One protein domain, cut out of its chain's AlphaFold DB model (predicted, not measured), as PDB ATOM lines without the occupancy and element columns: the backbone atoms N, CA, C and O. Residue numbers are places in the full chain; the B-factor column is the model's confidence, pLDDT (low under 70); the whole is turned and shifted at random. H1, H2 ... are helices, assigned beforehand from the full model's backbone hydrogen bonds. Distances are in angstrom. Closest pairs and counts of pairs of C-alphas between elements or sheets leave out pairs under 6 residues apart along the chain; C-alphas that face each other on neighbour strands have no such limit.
ATOM      1  N   LEU A  78     343.590 364.780 225.727       91.19
ATOM      2  CA  LEU A  78     344.227 363.756 224.894       91.19
ATOM      3  C   LEU A  78     343.607 363.702 223.491       91.19
ATOM      4  O   LEU A  78     344.328 363.713 222.498       91.19
ATOM      5  N   GLY A  79     342.275 363.650 223.406       90.50
ATOM      6  CA  GLY A  79     341.580 363.619 222.119       90.50
ATOM      7  C   GLY A  79     341.775 364.907 221.321       90.50
ATOM      8  O   GLY A  79     342.040 364.841 220.124       90.50
ATOM      9  N   ASP A  80     341.712 366.062 221.986       89.56
ATOM     10  CA  ASP A  80     341.980 367.364 221.368       89.56
ATOM     11  C   ASP A  80     343.425 367.463 220.846       89.56
ATOM     12  O   ASP A  80     343.653 367.855 219.704       89.56
ATOM     13  N   SER A  81     344.403 366.989 221.625       91.19
ATOM     14  CA  SER A  81     345.818 366.977 221.227       91.19
ATOM     15  C   SER A  81     346.079 366.116 219.990       91.19
ATOM     16  O   SER A  81     346.928 366.466 219.176       91.19
ATOM     17  N   ILE A  82     345.355 365.003 219.829       91.62
ATOM     18  CA  ILE A  82     345.447 364.160 218.629       91.62
ATOM     19  C   ILE A  82     344.822 364.877 217.427       91.62
ATOM     20  O   ILE A  82     345.432 364.912 216.364       91.62
ATOM     21  N   ILE A  83     343.634 365.470 217.587       87.81
ATOM     22  CA  ILE A  83     342.925 366.164 216.495       87.81
ATOM     23  C   ILE A  83     343.741 367.332 215.952       87.81
ATOM     24  O   ILE A  83     343.807 367.522 214.740       87.81
ATOM     25  N   ASN A  84     344.362 368.087 216.853       88.44
ATOM     26  CA  ASN A  84     345.137 369.273 216.516       88.44
ATOM     27  C   ASN A  84     346.578 368.948 216.092       88.44
ATOM     28  O   ASN A  84     347.357 369.859 215.815       88.44
ATOM     29  N   ASN A  85     346.957 367.669 216.041       90.50
ATOM     30  CA  ASN A  85     348.273 367.259 215.581       90.50
ATOM     31  C   ASN A  85     348.375 367.369 214.049       90.50
ATOM     32  O   ASN A  85     347.532 366.838 213.323       90.50
ATOM     33  N   GLU A  86     349.435 368.010 213.548       88.12
ATOM     34  CA  GLU A  86     349.656 368.220 212.107       88.12
ATOM     35  C   GLU A  86     349.664 366.905 211.307       88.12
ATOM     36  O   GLU A  86     349.020 366.804 210.262       88.12
ATOM     37  N   TYR A  87     350.277 365.848 211.852       86.56
ATOM     38  CA  TYR A  87     350.346 364.539 211.199       86.56
ATOM     39  C   TYR A  87     348.993 363.828 211.162       86.56
ATOM     40  O   TYR A  87     348.756 363.002 210.279       86.56
ATOM     41  N   TRP A  88     348.096 364.131 212.105       87.44
ATOM     42  CA  TRP A  88     346.733 363.612 212.061       87.44
ATOM     43  C   TRP A  88     345.970 364.256 210.905       87.44
ATOM     44  O   TRP A  88     345.466 363.540 210.040       87.44
ATOM     45  N   ALA A  89     345.958 365.590 210.834       76.88
ATOM     46  CA  ALA A  89     345.237 366.345 209.806       76.88
ATOM     47  C   ALA A  89     345.674 366.002 208.367       76.88
ATOM     48  O   ALA A  89     344.851 366.007 207.449       76.88
ATOM     49  N   GLU A  90     346.949 365.670 208.167       72.00
ATOM     50  CA  GLU A  90     347.504 365.293 206.860       72.00
ATOM     51  C   GLU A  90     347.462 363.785 206.568       72.00
ATOM     52  O   GLU A  90     347.927 363.342 205.515       72.00
ATOM     53  N   SER A  91     346.907 362.971 207.470       75.44
ATOM     54  CA  SER A  91     346.961 361.518 207.319       75.44
ATOM     55  C   SER A  91     346.225 361.015 206.068       75.44
ATOM     56  O   SER A  91     345.183 361.534 205.656       75.44
ATOM     57  N   LEU A  92     346.749 359.932 205.479       70.00
ATOM     58  CA  LEU A  92     346.196 359.287 204.277       70.00
ATOM     59  C   LEU A  92     344.726 358.856 204.433       70.00
ATOM     60  O   LEU A  92     344.031 358.694 203.431       70.00
ATOM     61  N   PHE A  93     344.238 358.694 205.668       70.06
ATOM     62  CA  PHE A  93     342.829 358.416 205.958       70.06
ATOM     63  C   PHE A  93     341.896 359.510 205.411       70.06
ATOM     64  O   PHE A  93     340.794 359.206 204.961       70.06
ATOM     65  N   PHE A  94     342.339 360.770 205.398       69.00
ATOM     66  CA  PHE A  94     341.507 361.918 205.028       69.00
ATOM     67  C   PHE A  94     341.469 362.216 203.526       69.00
ATOM     68  O   PHE A  94     340.552 362.890 203.065       69.00
ATOM     69  N   ARG A  95     342.439 361.725 202.746       64.75
ATOM     70  CA  ARG A  95     342.589 362.036 201.312       64.75
ATOM     71  C   ARG A  95     342.763 360.768 200.487       64.75
ATOM     72  O   ARG A  95     343.827 360.529 199.919       64.75
ATOM     73  N   ASN A  96     341.732 359.929 200.448       75.38
ATOM     74  CA  ASN A  96     341.806 358.651 199.750       75.38
ATOM     75  C   ASN A  96     340.879 358.605 198.531       75.38
ATOM     76  O   ASN A  96     339.731 358.177 198.627       75.38
ATOM     77  N   GLU A  97     341.425 358.957 197.364       81.44
ATOM     78  CA  GLU A  97     340.723 358.888 196.072       81.44
ATOM     79  C   GLU A  97     340.174 357.484 195.753       81.44
ATOM     80  O   GLU A  97     339.235 357.335 194.967       81.44
ATOM     81  N   ASN A  98     340.740 356.422 196.342       85.31
ATOM     82  CA  ASN A  98     340.210 355.072 196.148       85.31
ATOM     83  C   ASN A  98     338.886 354.870 196.890       85.31
ATOM     84  O   ASN A  98     338.048 354.112 196.407       85.31
ATOM     85  N   ILE A  99     338.668 355.546 198.022       86.31
ATOM     86  CA  ILE A  99     337.392 355.478 198.745       86.31
ATOM     87  C   ILE A  99     336.297 356.167 197.930       86.31
ATOM     88  O   ILE A  99     335.237 355.574 197.734       86.31
ATOM     89  N   ASP A 100     336.580 357.337 197.356       87.50
ATOM     90  CA  ASP A 100     335.630 358.033 196.481       87.50
ATOM     91  C   ASP A 100     335.242 357.170 195.271       87.50
ATOM     92  O   ASP A 100     334.066 357.063 194.921       87.50
ATOM     93  N   LYS A 101     336.212 356.459 194.676       91.00
ATOM     94  CA  LYS A 101     335.949 355.492 193.595       91.00
ATOM     95  C   LYS A 101     335.092 354.311 194.049       91.00
ATOM     96  O   LYS A 101     334.255 353.851 193.275       91.00
ATOM     97  N   ILE A 102     335.285 353.801 195.268       92.31
ATOM     98  CA  ILE A 102     334.443 352.732 195.833       92.31
ATOM     99  C   ILE A 102     333.004 353.229 195.992       92.31
ATOM    100  O   ILE A 102     332.077 352.542 195.561       92.31
ATOM    101  N   VAL A 103     332.818 354.427 196.553       93.25
ATOM    102  CA  VAL A 103     331.498 355.046 196.727       93.25
ATOM    103  C   VAL A 103     330.804 355.239 195.380       93.25
ATOM    104  O   VAL A 103     329.662 354.806 195.214       93.25
ATOM    105  N   ALA A 104     331.508 355.807 194.396       94.25
ATOM    106  CA  ALA A 104     330.985 356.003 193.047       94.25
ATOM    107  C   ALA A 104     330.564 354.676 192.397       94.25
ATOM    108  O   ALA A 104     329.437 354.572 191.921       94.25
ATOM    109  N   ASN A 105     331.410 353.640 192.461       96.56
ATOM    110  CA  ASN A 105     331.100 352.312 191.914       96.56
ATOM    111  C   ASN A 105     329.848 351.686 192.542       96.56
ATOM    112  O   ASN A 105     329.070 351.022 191.859       96.56
ATOM    113  N   ILE A 106     329.662 351.838 193.856       96.50
ATOM    114  CA  ILE A 106     328.493 351.289 194.554       96.50
ATOM    115  C   ILE A 106     327.229 352.054 194.152       96.50
ATOM    116  O   ILE A 106     326.227 351.430 193.807       96.50
ATOM    117  N   ASN A 107     327.283 353.386 194.146       97.12
ATOM    118  CA  ASN A 107     326.150 354.225 193.751       97.12
ATOM    119  C   ASN A 107     325.764 354.017 192.282       97.12
ATOM    120  O   ASN A 107     324.577 353.936 191.971       97.12
ATOM    121  N   GLU A 108     326.744 353.860 191.387       97.00
ATOM    122  CA  GLU A 108     326.508 353.539 189.977       97.00
ATOM    123  C   GLU A 108     325.795 352.191 189.828       97.00
ATOM    124  O   GLU A 108     324.785 352.104 189.131       97.00
ATOM    125  N   LYS A 109     326.247 351.154 190.548       97.12
ATOM    126  CA  LYS A 109     325.588 349.837 190.551       97.12
ATOM    127  C   LYS A 109     324.148 349.876 191.062       97.12
ATOM    128  O   LYS A 109     323.338 349.066 190.624       97.12
ATOM    129  N   LEU A 110     323.839 350.766 192.004       95.75
ATOM    130  CA  LEU A 110     322.494 350.918 192.566       95.75
ATOM    131  C   LEU A 110     321.600 351.851 191.731       95.75
ATOM    132  O   LEU A 110     320.378 351.752 191.821       95.75
ATOM    133  N   GLY A 111     322.185 352.723 190.905       96.50
ATOM    134  CA  GLY A 111     321.472 353.677 190.048       96.50
ATOM    135  C   GLY A 111     321.005 354.956 190.755       96.50
ATOM    136  O   GLY A 111     320.225 355.714 190.181       96.50
ATOM    137  N   PHE A 112     321.446 355.204 191.992       92.94
ATOM    138  CA  PHE A 112     321.127 356.405 192.773       92.94
ATOM    139  C   PHE A 112     322.190 356.653 193.866       92.94
ATOM    140  O   PHE A 112     322.896 355.718 194.252       92.94
ATOM    141  N   PRO A 113     322.334 357.891 194.386       92.81
ATOM    142  CA  PRO A 113     323.293 358.199 195.446       92.81
ATOM    143  C   PRO A 113     322.815 357.627 196.789       92.81
ATOM    144  O   PRO A 113     322.019 358.243 197.496       92.81
ATOM    145  N   PHE A 114     323.273 356.419 197.112       94.62
ATOM    146  CA  PHE A 114     322.936 355.701 198.342       94.62
ATOM    147  C   PHE A 114     323.993 355.884 199.437       94.62
ATOM    148  O   PHE A 114     323.659 356.075 200.604       94.62
ATOM    149  N   LEU A 115     325.269 355.802 199.061       93.88
ATOM    150  CA  LEU A 115     326.414 355.845 199.958       93.88
ATOM    151  C   LEU A 115     327.155 357.175 199.806       93.88
ATOM    152  O   LEU A 115     327.436 357.596 198.685       93.88
ATOM    153  N   ASN A 116     327.523 357.788 200.930       89.50
ATOM    154  CA  ASN A 116     328.372 358.977 200.989       89.50
ATOM    155  C   ASN A 116     329.616 358.676 201.826       89.50
ATOM    156  O   ASN A 116     329.552 357.894 202.777       89.50
ATOM    157  N   TYR A 117     330.737 359.311 201.483       85.06
ATOM    158  CA  TYR A 117     331.934 359.276 202.310       85.06
ATOM    159  C   TYR A 117     331.923 360.445 203.295       85.06
ATOM    160  O   TYR A 117     332.046 361.600 202.899       85.06
ATOM    161  N   GLU A 118     331.778 360.137 204.580       84.44
ATOM    162  CA  GLU A 118     331.888 361.099 205.677       84.44
ATOM    163  C   GLU A 118     332.777 360.503 206.770       84.44
ATOM    164  O   GLU A 118     332.613 359.341 207.152       84.44
ATOM    165  N   ILE A 119     333.723 361.291 207.287       80.19
ATOM    166  CA  ILE A 119     334.637 360.845 208.342       80.19
ATOM    167  C   ILE A 119     334.214 361.452 209.675       80.19
ATOM    168  O   ILE A 119     334.222 362.667 209.866       80.19
ATOM    169  N   ASP A 120     333.911 360.581 210.632       83.88
ATOM    170  CA  ASP A 120     333.725 360.956 212.030       83.88
ATOM    171  C   ASP A 120     335.061 360.821 212.775       83.88
ATOM    172  O   ASP A 120     335.448 359.728 213.199       83.88
ATOM    173  N   ASN A 121     335.767 361.944 212.947       79.06
ATOM    174  CA  ASN A 121     337.064 362.000 213.635       79.06
ATOM    175  C   ASN A 121     337.021 361.407 215.045       79.06
ATOM    176  O   ASN A 121     337.979 360.774 215.481       79.06
ATOM    177  N   THR A 122     335.906 361.568 215.758       80.06
ATOM    178  CA  THR A 122     335.786 361.067 217.132       80.06
ATOM    179  C   THR A 122     335.756 359.543 217.146       80.06
ATOM    180  O   THR A 122     336.394 358.912 217.990       80.06
ATOM    181  N   LYS A 123     335.023 358.936 216.206       85.56
ATOM    182  CA  LYS A 123     334.999 357.475 216.047       85.56
ATOM    183  C   LYS A 123     336.323 356.950 215.510       85.56
ATOM    184  O   LYS A 123     336.785 355.918 215.987       85.56
ATOM    185  N   LEU A 124     336.943 357.664 214.572       86.69
ATOM    186  CA  LEU A 124     338.209 357.257 213.971       86.69
ATOM    187  C   LEU A 124     339.342 357.219 215.006       86.69
ATOM    188  O   LEU A 124     340.055 356.225 215.077       86.69
ATOM    189  N   ILE A 125     339.460 358.232 215.869       88.38
ATOM    190  CA  ILE A 125     340.470 358.245 216.940       88.38
ATOM    191  C   ILE A 125     340.303 357.035 217.860       88.38
ATOM    192  O   ILE A 125     341.281 356.362 218.164       88.38
ATOM    193  N   LYS A 126     339.067 356.716 218.260       89.25
ATOM    194  CA  LYS A 126     338.776 355.541 219.101       89.25
ATOM    195  C   LYS A 126     339.023 354.202 218.400       89.25
ATOM    196  O   LYS A 126     339.156 353.194 219.082       89.25
ATOM    197  N   ALA A 127     339.034 354.181 217.069       88.81
ATOM    198  CA  ALA A 127     339.344 352.989 216.286       88.81
ATOM    199  C   ALA A 127     340.855 352.804 216.069       88.81
ATOM    200  O   ALA A 127     341.314 351.671 215.955       88.81
ATOM    201  N   VAL A 128     341.619 353.900 216.000       90.00
ATOM    202  CA  VAL A 128     343.069 353.882 215.736       90.00
ATOM    203  C   VAL A 128     343.886 353.798 217.023       90.00
ATOM    204  O   VAL A 128     344.909 353.119 217.059       90.00
ATOM    205  N   PHE A 129     343.445 354.481 218.078       91.50
ATOM    206  CA  PHE A 129     344.170 354.571 219.336       91.50
ATOM    207  C   PHE A 129     343.430 353.841 220.450       91.50
ATOM    208  O   PHE A 129     342.207 353.911 220.569       91.50
TER     209      PHE A 129
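AT A GLANCE: This is residues 78 to 129 of the 257 residues of an uncharacterized protein of Mycoplasma dispar (UniProt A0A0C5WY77). Picture a long open loop of chain: H3 makes one end, and H1, H2 and H4 gather toward the other, where H4 meets H1. Residues 111 to 120 bring the chain back from H3 to H4. The printed part has 52 residues with four named helices, in order H1, H2, H3, H4, and no named strand; its class is all helix. It is loose, with a radius of gyration of the C-alphas of 14.0 A and spans of 43 by 17 by 14 A.

HOW THE PARTS SIT: Begin at H3, residues 97 to 110, which is apart from H1, residues 78 to 83, H2, residues 86 to 89, and H4, residues 121 to 128. H1 and H4 only just touch, with 3 pairs of C-alphas within 8 A; the closest are those of Gly 79 and Ile 125, 7.5 A apart. Their lines are only just about perpendicular, at 71 degrees. H1 and H2 are close but not clearly touching, their closest C-alphas, of Ile 82 and Trp 88, 6.7 A apart. In H1, H3 and H4 every O i to N i+4 pair is within hydrogen-bond range; H2 is too short for one.

IN THESE COORDINATES: Find C-alpha 97 at (340.723, 358.888, 196.072); from there H3 runs 20.2 A to C-alpha 110 at (322.494, 350.918, 192.566). H4 runs 10.3 A, H1 8.8 A and H2 5.3 A.

THE WHOLE: The C-alphas of Leu 78 and Gly 111, the two farthest apart, are 42.8 A from each other. The printed part has no cut, and no link is long. Residues 94 to 95 have pLDDT under 70.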